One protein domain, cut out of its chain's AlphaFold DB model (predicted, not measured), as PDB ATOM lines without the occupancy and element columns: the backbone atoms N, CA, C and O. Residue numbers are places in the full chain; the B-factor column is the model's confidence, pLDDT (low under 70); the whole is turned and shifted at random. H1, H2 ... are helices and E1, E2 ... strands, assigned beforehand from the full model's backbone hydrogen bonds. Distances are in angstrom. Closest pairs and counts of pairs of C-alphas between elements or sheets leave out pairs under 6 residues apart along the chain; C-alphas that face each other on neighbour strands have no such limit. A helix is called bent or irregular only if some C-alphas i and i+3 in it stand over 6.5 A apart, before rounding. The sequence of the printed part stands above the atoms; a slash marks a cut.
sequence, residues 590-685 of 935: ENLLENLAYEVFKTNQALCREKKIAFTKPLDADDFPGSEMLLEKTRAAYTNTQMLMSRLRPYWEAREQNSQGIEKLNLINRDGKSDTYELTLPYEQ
ATOM      1  N   GLU A 590     162.887 243.017 164.277       82.00
ATOM      2  CA  GLU A 590     162.189 241.913 164.940       82.00
ATOM      3  C   GLU A 590     161.552 240.909 163.970       82.00
ATOM      4  O   GLU A 590     161.461 239.729 164.306       82.00
ATOM      5  N   ASN A 591     161.097 241.360 162.797       84.12
ATOM      6  CA  ASN A 591     160.550 240.473 161.763       84.12
ATOM      7  C   ASN A 591     161.674 239.695 161.072       84.12
ATOM      8  O   ASN A 591     161.520 238.511 160.778       84.12
ATOM      9  N   LEU A 592     162.823 240.344 160.852       90.88
ATOM     10  CA  LEU A 592     164.029 239.687 160.361       90.88
ATOM     11  C   LEU A 592     164.473 238.614 161.347       90.88
ATOM     12  O   LEU A 592     164.657 237.472 160.949       90.88
ATOM     13  N   LEU A 593     164.545 238.940 162.639       90.50
ATOM     14  CA  LEU A 593     164.923 237.987 163.679       90.50
ATOM     15  C   LEU A 593     163.964 236.783 163.777       90.50
ATOM     16  O   LEU A 593     164.412 235.656 163.986       90.50
ATOM     17  N   GLU A 594     162.658 236.997 163.590       89.75
ATOM     18  CA  GLU A 594     161.669 235.912 163.526       89.75
ATOM     19  C   GLU A 594     161.883 235.012 162.295       89.75
ATOM     20  O   GLU A 594     161.842 233.787 162.418       89.75
ATOM     21  N   ASN A 595     162.194 235.596 161.132       93.00
ATOM     22  CA  ASN A 595     162.572 234.843 159.933       93.00
ATOM     23  C   ASN A 595     163.893 234.073 160.114       93.00
ATOM     24  O   ASN A 595     163.985 232.919 159.703       93.00
ATOM     25  N   LEU A 596     164.891 234.643 160.801       95.38
ATOM     26  CA  LEU A 596     166.128 233.923 161.127       95.38
ATOM     27  C   LEU A 596     165.838 232.683 161.979       95.38
ATOM     28  O   LEU A 596     166.307 231.591 161.661       95.38
ATOM     29  N   ALA A 597     165.024 232.826 163.030       95.31
ATOM     30  CA  ALA A 597     164.612 231.697 163.862       95.31
ATOM     31  C   ALA A 597     163.877 230.625 163.040       95.31
ATOM     32  O   ALA A 597     164.119 229.429 163.217       95.31
ATOM     33  N   TYR A 598     163.023 231.047 162.106       95.88
ATOM     34  CA  TYR A 598     162.316 230.154 161.195       95.88
ATOM     35  C   TYR A 598     163.266 229.335 160.305       95.88
ATOM     36  O   TYR A 598     163.113 228.114 160.212       95.88
ATOM     37  N   GLU A 599     164.290 229.961 159.718       96.19
ATOM     38  CA  GLU A 599     165.288 229.265 158.891       96.19
ATOM     39  C   GLU A 599     166.157 228.287 159.697       96.19
ATOM     40  O   GLU A 599     166.450 227.173 159.243       96.19
ATOM     41  N   VAL A 600     166.496 228.630 160.944       97.06
ATOM     42  CA  VAL A 600     167.174 227.692 161.851       97.06
ATOM     43  C   VAL A 600     166.282 226.483 162.150       97.06
ATOM     44  O   VAL A 600     166.740 225.342 162.040       97.06
ATOM     45  N   PHE A 601     165.000 226.672 162.466       96.88
ATOM     46  CA  PHE A 601     164.097 225.538 162.687       96.88
ATOM     47  C   PHE A 601     163.889 224.691 161.425       96.88
ATOM     48  O   PHE A 601     163.862 223.459 161.513       96.88
ATOM     49  N   LYS A 602     163.815 225.317 160.244       95.25
ATOM     50  CA  LYS A 602     163.762 224.611 158.955       95.25
ATOM     51  C   LYS A 602     164.996 223.742 158.723       95.25
ATOM     52  O   LYS A 602     164.861 222.602 158.282       95.25
ATOM     53  N   THR A 603     166.177 224.234 159.076       95.69
ATOM     54  CA  THR A 603     167.423 223.457 159.003       95.69
ATOM     55  C   THR A 603     167.406 222.265 159.965       95.69
ATOM     56  O   THR A 603     167.883 221.180 159.638       95.69
ATOM     57  N   ASN A 604     166.766 222.420 161.127       96.69
ATOM     58  CA  ASN A 604     166.690 221.406 162.184       96.69
ATOM     59  C   ASN A 604     165.387 220.578 162.162       96.69
ATOM     60  O   ASN A 604     164.985 220.002 163.179       96.69
ATOM     61  N   GLN A 605     164.718 220.466 161.009       95.56
ATOM     62  CA  GLN A 605     163.424 219.779 160.885       95.56
ATOM     63  C   GLN A 605     163.432 218.327 161.381       95.56
ATOM     64  O   GLN A 605     162.452 217.880 161.974       95.56
ATOM     65  N   ALA A 606     164.500 217.565 161.124       94.75
ATOM     66  CA  ALA A 606     164.577 216.159 161.526       94.75
ATOM     67  C   ALA A 606     164.493 216.005 163.054       94.75
ATOM     68  O   ALA A 606     163.688 215.218 163.553       94.75
ATOM     69  N   LEU A 607     165.249 216.834 163.779       96.12
ATOM     70  CA  LEU A 607     165.207 216.915 165.236       96.12
ATOM     71  C   LEU A 607     163.825 217.363 165.719       96.12
ATOM     72  O   LEU A 607     163.247 216.732 166.604       96.12
ATOM     73  N   CYS A 608     163.264 218.413 165.110       95.75
ATOM     74  CA  CYS A 608     161.948 218.925 165.491       95.75
ATOM     75  C   CYS A 608     160.854 217.860 165.324       95.75
ATOM     76  O   CYS A 608     159.992 217.721 166.190       95.75
ATOM     77  N   ARG A 609     160.918 217.040 164.265       94.75
ATOM     78  CA  ARG A 609     160.000 215.908 164.060       94.75
ATOM     79  C   ARG A 609     160.201 214.818 165.105       94.75
ATOM     80  O   ARG A 609     159.226 214.388 165.717       94.75
ATOM     81  N   GLU A 610     161.442 214.388 165.328       95.06
ATOM     82  CA  GLU A 610     161.764 213.330 166.292       95.06
ATOM     83  C   GLU A 610     161.296 213.696 167.707       95.06
ATOM     84  O   GLU A 610     160.692 212.884 168.408       95.06
ATOM     85  N   LYS A 611     161.546 214.944 168.115       95.44
ATOM     86  CA  LYS A 611     161.240 215.449 169.456       95.44
ATOM     87  C   LYS A 611     159.865 216.100 169.566       95.44
ATOM     88  O   LYS A 611     159.492 216.525 170.653       95.44
ATOM     89  N   LYS A 612     159.089 216.140 168.474       94.69
ATOM     90  CA  LYS A 612     157.765 216.782 168.396       94.69
ATOM     91  C   LYS A 612     157.786 218.240 168.872       94.69
ATOM     92  O   LYS A 612     156.950 218.649 169.676       94.69
ATOM     93  N   ILE A 613     158.760 219.006 168.402       94.88
ATOM     94  CA  ILE A 613     158.900 220.434 168.683       94.88
ATOM     95  C   ILE A 613     158.181 221.190 167.568       94.88
ATOM     96  O   ILE A 613     158.520 221.039 166.396       94.88
ATOM     97  N   ALA A 614     157.180 221.982 167.942       93.38
ATOM     98  CA  ALA A 614     156.506 222.903 167.036       93.38
ATOM     99  C   ALA A 614     157.081 224.320 167.194       93.38
ATOM    100  O   ALA A 614     157.626 224.651 168.250       93.38
ATOM    101  N   PHE A 615     156.947 225.142 166.157       93.44
ATOM    102  CA  PHE A 615     157.389 226.538 166.101       93.44
ATOM    103  C   PHE A 615     156.445 227.360 165.210       93.44
ATOM    104  O   PHE A 615     155.577 226.813 164.524       93.44
ATOM    105  N   THR A 616     156.554 228.686 165.274       89.19
ATOM    106  CA  THR A 616     155.673 229.592 164.521       89.19
ATOM    107  C   THR A 616     156.226 229.904 163.136       89.19
ATOM    108  O   THR A 616     157.435 229.889 162.912       89.19
ATOM    109  N   LYS A 617     155.319 230.209 162.204       88.81
ATOM    110  CA  LYS A 617     155.658 230.712 160.874       88.81
ATOM    111  C   LYS A 617     155.629 232.250 160.879       88.81
ATOM    112  O   LYS A 617     154.605 232.791 161.310       88.81
ATOM    113  N   PRO A 618     156.676 232.938 160.391       84.69
ATOM    114  CA  PRO A 618     156.619 234.371 160.110       84.69
ATOM    115  C   PRO A 618     155.473 234.716 159.146       84.69
ATOM    116  O   PRO A 618     155.019 233.872 158.368       84.69
ATOM    117  N   LEU A 619     155.000 235.965 159.186       74.75
ATOM    118  CA  LEU A 619     153.874 236.414 158.353       74.75
ATOM    119  C   LEU A 619     154.210 236.434 156.855       74.75
ATOM    120  O   LEU A 619     153.330 236.189 156.035       74.75
ATOM    121  N   ASP A 620     155.463 236.719 156.509       74.12
ATOM    122  CA  ASP A 620     155.969 236.833 155.140       74.12
ATOM    123  C   ASP A 620     156.714 235.586 154.644       74.12
ATOM    124  O   ASP A 620     157.239 235.591 153.533       74.12
ATOM    125  N   ALA A 621     156.739 234.514 155.441       82.44
ATOM    126  CA  ALA A 621     157.398 233.265 155.084       82.44
ATOM    127  C   ALA A 621     156.450 232.266 154.398       82.44
ATOM    128  O   ALA A 621     155.289 232.068 154.801       82.44
ATOM    129  N   ASP A 622     156.988 231.573 153.396       82.56
ATOM    130  CA  ASP A 622     156.340 230.435 152.750       82.56
ATOM    131  C   ASP A 622     156.287 229.218 153.674       82.56
ATOM    132  O   ASP A 622     157.075 229.070 154.606       82.56
ATOM    133  N   ASP A 623     155.339 228.327 153.398       83.38
ATOM    134  CA  ASP A 623     155.310 227.012 154.029       83.38
ATOM    135  C   ASP A 623     156.388 226.081 153.432       83.38
ATOM    136  O   ASP A 623     156.908 226.329 152.342       83.38
ATOM    137  N   PHE A 624     156.714 224.978 154.108       87.06
ATOM    138  CA  PHE A 624     157.623 223.950 153.592       87.06
ATOM    139  C   PHE A 624     156.965 222.561 153.555       87.06
ATOM    140  O   PHE A 624     156.081 222.267 154.353       87.06
ATOM    141  N   PRO A 625     157.392 221.648 152.660       82.19
ATOM    142  CA  PRO A 625     156.818 220.305 152.597       82.19
ATOM    143  C   PRO A 625     156.937 219.537 153.924       82.19
ATOM    144  O   PRO A 625     158.031 219.397 154.479       82.19
ATOM    145  N   GLY A 626     155.826 218.981 154.416       82.75
ATOM    146  CA  GLY A 626     155.812 218.217 155.667       82.75
ATOM    147  C   GLY A 626     155.849 219.092 156.928       82.75
ATOM    148  O   GLY A 626     156.466 218.694 157.927       82.75
ATOM    149  N   SER A 627     155.300 220.305 156.850       88.56
ATOM    150  CA  SER A 627     155.211 221.303 157.921       88.56
ATOM    151  C   SER A 627     153.991 221.152 158.822       88.56
ATOM    152  O   SER A 627     153.949 221.783 159.878       88.56
ATOM    153  N   GLU A 628     153.023 220.304 158.463       85.62
ATOM    154  CA  GLU A 628     151.689 220.241 159.074       85.62
ATOM    155  C   GLU A 628     151.758 219.973 160.580       85.62
ATOM    156  O   GLU A 628     150.882 220.381 161.339       85.62
ATOM    157  N   MET A 629     152.816 219.279 161.010       88.19
ATOM    158  CA  MET A 629     153.060 218.936 162.408       88.19
ATOM    159  C   MET A 629     154.160 219.783 163.079       88.19
ATOM    160  O   MET A 629     154.458 219.577 164.257       88.19
ATOM    161  N   LEU A 630     154.776 220.716 162.360       91.69
ATOM    162  CA  LEU A 630     155.846 221.578 162.871       91.69
ATOM    163  C   LEU A 630     155.405 223.036 163.001       91.69
ATOM    164  O   LEU A 630     155.813 223.696 163.952       91.69
ATOM    165  N   LEU A 631     154.554 223.518 162.095       91.69
ATOM    166  CA  LEU A 631     154.027 224.877 162.130       91.69
ATOM    167  C   LEU A 631     152.713 224.910 162.887       91.69
ATOM    168  O   LEU A 631     151.682 224.436 162.414       91.69
ATOM    169  N   GLU A 632     152.753 225.494 164.078       86.31
ATOM    170  CA  GLU A 632     151.579 225.616 164.927       86.31
ATOM    171  C   GLU A 632     151.429 227.017 165.504       86.31
ATOM    172  O   GLU A 632     152.375 227.786 165.654       86.31
ATOM    173  N   LYS A 633     150.194 227.315 165.900       78.12
ATOM    174  CA  LYS A 633     149.807 228.543 166.594       78.12
ATOM    175  C   LYS A 633     149.617 228.282 168.100       78.12
ATOM    176  O   LYS A 633     148.702 228.823 168.715       78.12
ATOM    177  N   THR A 634     150.437 227.401 168.686       76.25
ATOM    178  CA  THR A 634     150.377 227.016 170.110       76.25
ATOM    179  C   THR A 634     151.343 227.833 170.978       76.25
ATOM    180  O   THR A 634     152.320 228.397 170.489       76.25
ATOM    181  N   ARG A 635     151.103 227.879 172.301       70.94
ATOM    182  CA  ARG A 635     151.993 228.552 173.276       70.94
ATOM    183  C   ARG A 635     153.410 227.978 173.255       70.94
ATOM    184  O   ARG A 635     154.374 228.738 173.317       70.94
ATOM    185  N   ALA A 636     153.526 226.653 173.154       78.12
ATOM    186  CA  ALA A 636     154.813 225.975 173.050       78.12
ATOM    187  C   ALA A 636     155.568 226.436 171.797       78.12
ATOM    188  O   ALA A 636     156.713 226.859 171.906       78.12
ATOM    189  N   ALA A 637     154.889 226.469 170.644       85.56
ATOM    190  CA  ALA A 637     155.462 226.957 169.396       85.56
ATOM    191  C   ALA A 637     155.934 228.414 169.490       85.56
ATOM    192  O   ALA A 637     157.068 228.710 169.126       85.56
ATOM    193  N   TYR A 638     155.107 229.309 170.040       79.19
ATOM    194  CA  TYR A 638     155.485 230.712 170.225       79.19
ATOM    195  C   TYR A 638     156.693 230.863 171.154       79.19
ATOM    196  O   TYR A 638     157.623 231.603 170.843       79.19
ATOM    197  N   THR A 639     156.708 230.130 172.270       76.75
ATOM    198  CA  THR A 639     157.818 230.174 173.230       76.75
ATOM    199  C   THR A 639     159.112 229.675 172.595       76.75
ATOM    200  O   THR A 639     160.131 230.350 172.695       76.75
ATOM    201  N   ASN A 640     159.062 228.549 171.880       88.06
ATOM    202  CA  ASN A 640     160.211 227.999 171.163       88.06
ATOM    203  C   ASN A 640     160.787 229.015 170.163       88.06
ATOM    204  O   ASN A 640     162.000 229.226 170.141       88.06
ATOM    205  N   THR A 641     159.927 229.692 169.391       88.94
ATOM    206  CA  THR A 641     160.348 230.770 168.482       88.94
ATOM    207  C   THR A 641     161.013 231.920 169.234       88.94
ATOM    208  O   THR A 641     162.115 232.319 168.870       88.94
ATOM    209  N   GLN A 642     160.392 232.439 170.300       80.56
ATOM    210  CA  GLN A 642     160.940 233.568 171.064       80.56
ATOM    211  C   GLN A 642     162.295 233.245 171.706       80.56
ATOM    212  O   GLN A 642     163.205 234.072 171.671       80.56
ATOM    213  N   MET A 643     162.454 232.036 172.247       81.38
ATOM    214  CA  MET A 643     163.717 231.597 172.840       81.38
ATOM    215  C   MET A 643     164.847 231.584 171.808       81.38
ATOM    216  O   MET A 643     165.947 232.052 172.098       81.38
ATOM    217  N   LEU A 644     164.576 231.108 170.590       90.06
ATOM    218  CA  LEU A 644     165.573 231.097 169.524       90.06
ATOM    219  C   LEU A 644     165.866 232.500 168.982       90.06
ATOM    220  O   LEU A 644     167.025 232.832 168.750       90.06
ATOM    221  N   MET A 645     164.844 233.350 168.848       87.62
ATOM    222  CA  MET A 645     165.034 234.758 168.491       87.62
ATOM    223  C   MET A 645     165.991 235.460 169.464       87.62
ATOM    224  O   MET A 645     166.892 236.162 169.012       87.62
ATOM    225  N   SER A 646     165.861 235.238 170.779       81.75
ATOM    226  CA  SER A 646     166.779 235.850 171.756       81.75
ATOM    227  C   SER A 646     168.234 235.429 171.532       81.75
ATOM    228  O   SER A 646     169.133 236.266 171.579       81.75
ATOM    229  N   ARG A 647     168.468 234.154 171.182       86.06
ATOM    230  CA  ARG A 647     169.809 233.623 170.874       86.06
ATOM    231  C   ARG A 647     170.395 234.141 169.566       86.06
ATOM    232  O   ARG A 647     171.608 234.274 169.460       86.06
ATOM    233  N   LEU A 648     169.555 234.451 168.583       90.50
ATOM    234  CA  LEU A 648     169.990 234.969 167.284       90.50
ATOM    235  C   LEU A 648     170.173 236.493 167.272       90.50
ATOM    236  O   LEU A 648     170.707 237.033 166.304       90.50
ATOM    237  N   ARG A 649     169.759 237.201 168.332       87.00
ATOM    238  CA  ARG A 649     169.843 238.664 168.398       87.00
ATOM    239  C   ARG A 649     171.278 239.202 168.285       87.00
ATOM    240  O   ARG A 649     171.460 240.098 167.464       87.00
ATOM    241  N   PRO A 650     172.296 238.664 168.993       86.94
ATOM    242  CA  PRO A 650     173.681 239.119 168.825       86.94
ATOM    243  C   PRO A 650     174.193 238.972 167.384       86.94
ATOM    244  O   PRO A 650     174.903 239.837 166.877       86.94
ATOM    245  N   TYR A 651     173.762 237.922 166.678       89.56
ATOM    246  CA  TYR A 651     174.092 237.736 165.266       89.56
ATOM    247  C   TYR A 651     173.382 238.759 164.358       89.56
ATOM    248  O   TYR A 651     173.986 239.316 163.439       89.56
ATOM    249  N   TRP A 652     172.111 239.065 164.621       86.50
ATOM    250  CA  TRP A 652     171.396 240.106 163.879       86.50
ATOM    251  C   TRP A 652     172.004 241.503 164.093       86.50
ATOM    252  O   TRP A 652     172.229 242.218 163.118       86.50
ATOM    253  N   GLU A 653     172.283 241.877 165.343       81.06
ATOM    254  CA  GLU A 653     172.702 243.237 165.714       81.06
ATOM    255  C   GLU A 653     174.199 243.487 165.464       81.06
ATOM    256  O   GLU A 653     174.562 244.571 165.016       81.06
ATOM    257  N   ALA A 654     175.059 242.492 165.707       80.81
ATOM    258  CA  ALA A 654     176.518 242.650 165.673       80.81
ATOM    259  C   ALA A 654     177.251 241.591 164.826       80.81
ATOM    260  O   ALA A 654     178.480 241.560 164.820       80.81
ATOM    261  N   ARG A 655     176.525 240.712 164.113       84.50
ATOM    262  CA  ARG A 655     177.093 239.570 163.358       84.50
ATOM    263  C   ARG A 655     177.961 238.642 164.215       84.50
ATOM    264  O   ARG A 655     178.775 237.884 163.694       84.50
ATOM    265  N   GLU A 656     177.731 238.630 165.527       86.75
ATOM    266  CA  GLU A 656     178.406 237.725 166.451       86.75
ATOM    267  C   GLU A 656     177.966 236.280 166.197       86.75
ATOM    268  O   GLU A 656     176.799 235.919 166.371       86.75
ATOM    269  N   GLN A 657     178.911 235.441 165.772       88.44
ATOM    270  CA  GLN A 657     178.673 234.021 165.534       88.44
ATOM    271  C   GLN A 657     179.089 233.175 166.740       88.44
ATOM    272  O   GLN A 657     180.109 233.406 167.390       88.44
ATOM    273  N   ASN A 658     178.318 232.126 166.997       85.31
ATOM    274  CA  ASN A 658     178.675 231.058 167.911       85.31
ATOM    275  C   ASN A 658     179.830 230.251 167.300       85.31
ATOM    276  O   ASN A 658     179.725 229.737 166.186       85.31
ATOM    277  N   SER A 659     180.914 230.096 168.061       79.06
ATOM    278  CA  SER A 659     182.154 229.442 167.624       79.06
ATOM    279  C   SER A 659     181.999 227.981 167.186       79.06
ATOM    280  O   SER A 659     182.873 227.461 166.496       79.06
ATOM    281  N   GLN A 660     180.912 227.307 167.576       84.62
ATOM    282  CA  GLN A 660     180.629 225.917 167.213       84.62
ATOM    283  C   GLN A 660     179.557 225.771 166.127       84.62
ATOM    284  O   GLN A 660     179.341 224.658 165.653       84.62
ATOM    285  N   GLY A 661     178.851 226.848 165.759       89.56
ATOM    286  CA  GLY A 661     177.682 226.766 164.872       89.56
ATOM    287  C   GLY A 661     176.529 225.927 165.444       89.56
ATOM    288  O   GLY A 661     175.673 225.467 164.692       89.56
ATOM    289  N   ILE A 662     176.515 225.697 166.762       91.69
ATOM    290  CA  ILE A 662     175.510 224.896 167.467       91.69
ATOM    291  C   ILE A 662     175.004 225.686 168.671       91.69
ATOM    292  O   ILE A 662     175.793 226.091 169.526       91.69
ATOM    293  N   GLU A 663     173.687 225.837 168.775       91.31
ATOM    294  CA  GLU A 663     173.020 226.490 169.899       91.31
ATOM    295  C   GLU A 663     172.311 225.468 170.785       91.31
ATOM    296  O   GLU A 663     171.524 224.652 170.301       91.31
ATOM    297  N   LYS A 664     172.561 225.512 172.098       91.12
ATOM    298  CA  LYS A 664     171.871 224.647 173.064       91.12
ATOM    299  C   LYS A 664     170.706 225.400 173.681       91.12
ATOM    300  O   LYS A 664     170.915 226.371 174.403       91.12
ATOM    301  N   LEU A 665     169.487 224.930 173.437       88.25
ATOM    302  CA  LEU A 665     168.272 225.631 173.835       88.25
ATOM    303  C   LEU A 665     167.279 224.684 174.507       88.25
ATOM    304  O   LEU A 665     167.080 223.554 174.061       88.25
ATOM    305  N   ASN A 666     166.640 225.151 175.577       86.88
ATOM    306  CA  ASN A 666     165.513 224.442 176.174       86.88
ATOM    307  C   ASN A 666     164.281 224.662 175.297       86.88
ATOM    308  O   ASN A 666     163.871 225.801 175.115       86.88
ATOM    309  N   LEU A 667     163.704 223.601 174.743       89.44
ATOM    310  CA  LEU A 667     162.512 223.693 173.901       89.44
ATOM    311  C   LEU A 667     161.399 222.825 174.467       89.44
ATOM    312  O   LEU A 667     161.632 221.798 175.106       89.44
ATOM    313  N   ILE A 668     160.174 223.248 174.194       88.31
ATOM    314  CA  ILE A 668     158.954 222.607 174.660       88.31
ATOM    315  C   ILE A 668     158.431 221.710 173.547       88.31
ATOM    316  O   ILE A 668     158.147 222.172 172.436       88.31
ATOM    317  N   ASN A 669     158.275 220.425 173.844       89.56
ATOM    318  CA  ASN A 669     157.631 219.490 172.932       89.56
ATOM    319  C   ASN A 669     156.099 219.517 173.062       89.56
ATOM    320  O   ASN A 669     155.529 220.111 173.978       89.56
ATOM    321  N   ARG A 670     155.409 218.823 172.154       85.94
ATOM    322  CA  ARG A 670     153.939 218.707 172.153       85.94
ATOM    323  C   ARG A 670     153.327 218.115 173.424       85.94
ATOM    324  O   ARG A 670     152.154 218.359 173.683       85.94
ATOM    325  N   ASP A 671     154.091 217.356 174.207       82.75
ATOM    326  CA  ASP A 671     153.622 216.797 175.479       82.75
ATOM    327  C   ASP A 671     153.755 217.816 176.636       82.75
ATOM    328  O   ASP A 671     153.477 217.486 177.789       82.75
ATOM    329  N   GLY A 672     154.197 219.049 176.345       75.25
ATOM    330  CA  GLY A 672     154.393 220.130 177.313       75.25
ATOM    331  C   GLY A 672     155.679 220.010 178.134       75.25
ATOM    332  O   GLY A 672     155.861 220.762 179.091       75.25
ATOM    333  N   LYS A 673     156.572 219.072 177.791       82.31
ATOM    334  CA  LYS A 673     157.853 218.889 178.486       82.31
ATOM    335  C   LYS A 673     158.914 219.793 177.874       82.31
ATOM    336  O   LYS A 673     159.038 219.853 176.652       82.31
ATOM    337  N   SER A 674     159.672 220.455 178.741       84.12
ATOM    338  CA  SER A 674     160.828 221.268 178.377       84.12
ATOM    339  C   SER A 674     162.105 220.461 178.588       84.12
ATOM    340  O   SER A 674     162.375 220.058 179.717       84.12
ATOM    341  N   ASP A 675     162.896 220.280 177.534       86.75
ATOM    342  CA  ASP A 675     164.202 219.609 177.562       86.75
ATOM    343  C   ASP A 675     165.224 220.413 176.739       86.75
ATOM    344  O   ASP A 675     164.851 221.211 175.877       86.75
ATOM    345  N   THR A 676     166.520 220.213 176.994       91.94
ATOM    346  CA  THR A 676     167.602 220.862 176.236       91.94
ATOM    347  C   THR A 676     167.891 220.117 174.936       91.94
ATOM    348  O   THR A 676     168.128 218.906 174.949       91.94
ATOM    349  N   TYR A 677     167.955 220.846 173.823       93.12
ATOM    350  CA  TYR A 677     168.303 220.318 172.506       93.12
ATOM    351  C   TYR A 677     169.394 221.159 171.840       93.12
ATOM    352  O   TYR A 677     169.562 222.335 172.156       93.12
ATOM    353  N   GLU A 678     170.139 220.549 170.920       95.00
ATOM    354  CA  GLU A 678     171.208 221.199 170.155       95.00
ATOM    355  C   GLU A 678     170.697 221.511 168.741       95.00
ATOM    356  O   GLU A 678     170.296 220.600 168.015       95.00
ATOM    357  N   LEU A 679     170.673 222.791 168.371       96.38
ATOM    358  CA  LEU A 679     170.252 223.285 167.061       96.38
ATOM    359  C   LEU A 679     171.474 223.705 166.247       96.38
ATOM    360  O   LEU A 679     172.278 224.511 166.707       96.38
ATOM    361  N   THR A 680     171.583 223.223 165.013       96.69
ATOM    362  CA  THR A 680     172.586 223.704 164.054       96.69
ATOM    363  C   THR A 680     172.206 225.094 163.553       96.69
ATOM    364  O   THR A 680     171.076 225.289 163.101       96.69
ATOM    365  N   LEU A 681     173.143 226.039 163.585       96.25
ATOM    366  CA  LEU A 681     172.971 227.407 163.098       96.25
ATOM    367  C   LEU A 681     173.552 227.548 161.675       96.25
ATOM    368  O   LEU A 681     174.773 227.502 161.508       96.25
ATOM    369  N   PRO A 682     172.718 227.719 160.631       95.06
ATOM    370  CA  PRO A 682     173.158 227.803 159.241       95.06
ATOM    371  C   PRO A 682     173.607 229.228 158.863       95.06
ATOM    372  O   PRO A 682     172.985 229.857 158.013       95.06
ATOM    373  N   TYR A 683     174.671 229.752 159.486       93.06
ATOM    374  CA  TYR A 683     175.084 231.163 159.341       93.06
ATOM    375  C   TYR A 683     175.191 231.659 157.891       93.06
ATOM    376  O   TYR A 683     174.729 232.754 157.606       93.06
ATOM    377  N   GLU A 684     175.701 230.854 156.958       91.44
ATOM    378  CA  GLU A 684     175.778 231.225 155.535       91.44
ATOM    379  C   GLU A 684     174.393 231.497 154.912       91.44
ATOM    380  O   GLU A 684     174.211 232.482 154.204       91.44
ATOM    381  N   GLN A 685     173.390 230.667 155.226       93.44
ATOM    382  CA  GLN A 685     172.015 230.855 154.742       93.44
ATOM    383  C   GLN A 685     171.338 232.047 155.421       93.44
ATOM    384  O   GLN A 685     170.580 232.777 154.786       93.44
TER     385      GLN A 685
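AT A GLANCE: This is residues 590 to 685 of the 935 residues of an uncharacterized protein of Oceanospirillum sp. D5 (UniProt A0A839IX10). A long kinked helix, H3, lies over a two-stranded antiparallel hairpin, E1 and E2, mostly over E1, and H1 crosses H3 near the middle of both helices. Short H2 follows H1 and sits near E2, and a long loop, residues 612 to 634, connects it to H3. The printed part has 96 residues, with three named helices and two named strands in the order H1, H2, H3, E1, E2, in the mixed class of helices and strands. It is compact, with a radius of gyration of the C-alphas of 12.4 A, and rounded, spanning 35 by 29 by 21 A.

HOW THE PARTS SIT: Begin with H1, residues 590 to 603, and compare it with H3, residues 635 to 654: they touch through residues 593 to 598 of H1 alone, and the closest C-alphas are those of Ala 597 and Met 645, 5.6 A apart. Their lines are only just about perpendicular, at 72 degrees. Next comes H2, residues 605 to 611, close but not clearly touching H1, with the C-alphas of Phe 601 and Cys 608 the closest at 7.5 A; H2 and H3 are apart. Look then at E1, residues 662 to 668: its closest C-alpha to H3 is that of Ile 668, 5.6 A from that of Ala 636. E2, residues 674 to 680, forms a hairpin with E1, antiparallel at 149 degrees; N 665 and O 677 are 2.9 A apart and N 679 and O 663 are 2.8 A apart, both within hydrogen-bond range. H2 and E2 are near each other, with 8 pairs of C-alphas within 10 A, while H3 and E2 are apart. In H1 and H2 every O i to N i+4 pair is within hydrogen-bond range; in H3, 14 of 16 are.

IN THESE COORDINATES: Find C-alpha 590 at (162.189, 241.913, 164.940); from there H1 runs 20.1 A to residue 603. H2 covers 9.8 A from residue 605 to residue 611. H3 starts at C-alpha 635, (151.993, 228.552, 173.276), and runs 29.3 A to residue 654, with a kink of 42 degrees near residue 648; it is irregular, as C-alphas 647 and 650 are 7.0 A apart. E1 spans 18.2 A from residue 662 to residue 668, and E2 spans 18.7 A from residue 674 to C-alpha 680 at (172.586, 223.704, 164.054).

THE WHOLE: The two C-alphas farthest apart, those of Ala 654 and Asp 671, stand 35.9 A from each other. The printed part has no cut. The link from H2 to H3 is long, 23 residues; those from H1 to H2 and from E1 to E2 are tight, and that from H3 to E1 is short. The mean pLDDT of the printed part is 88.2, and no printed residue is under 70.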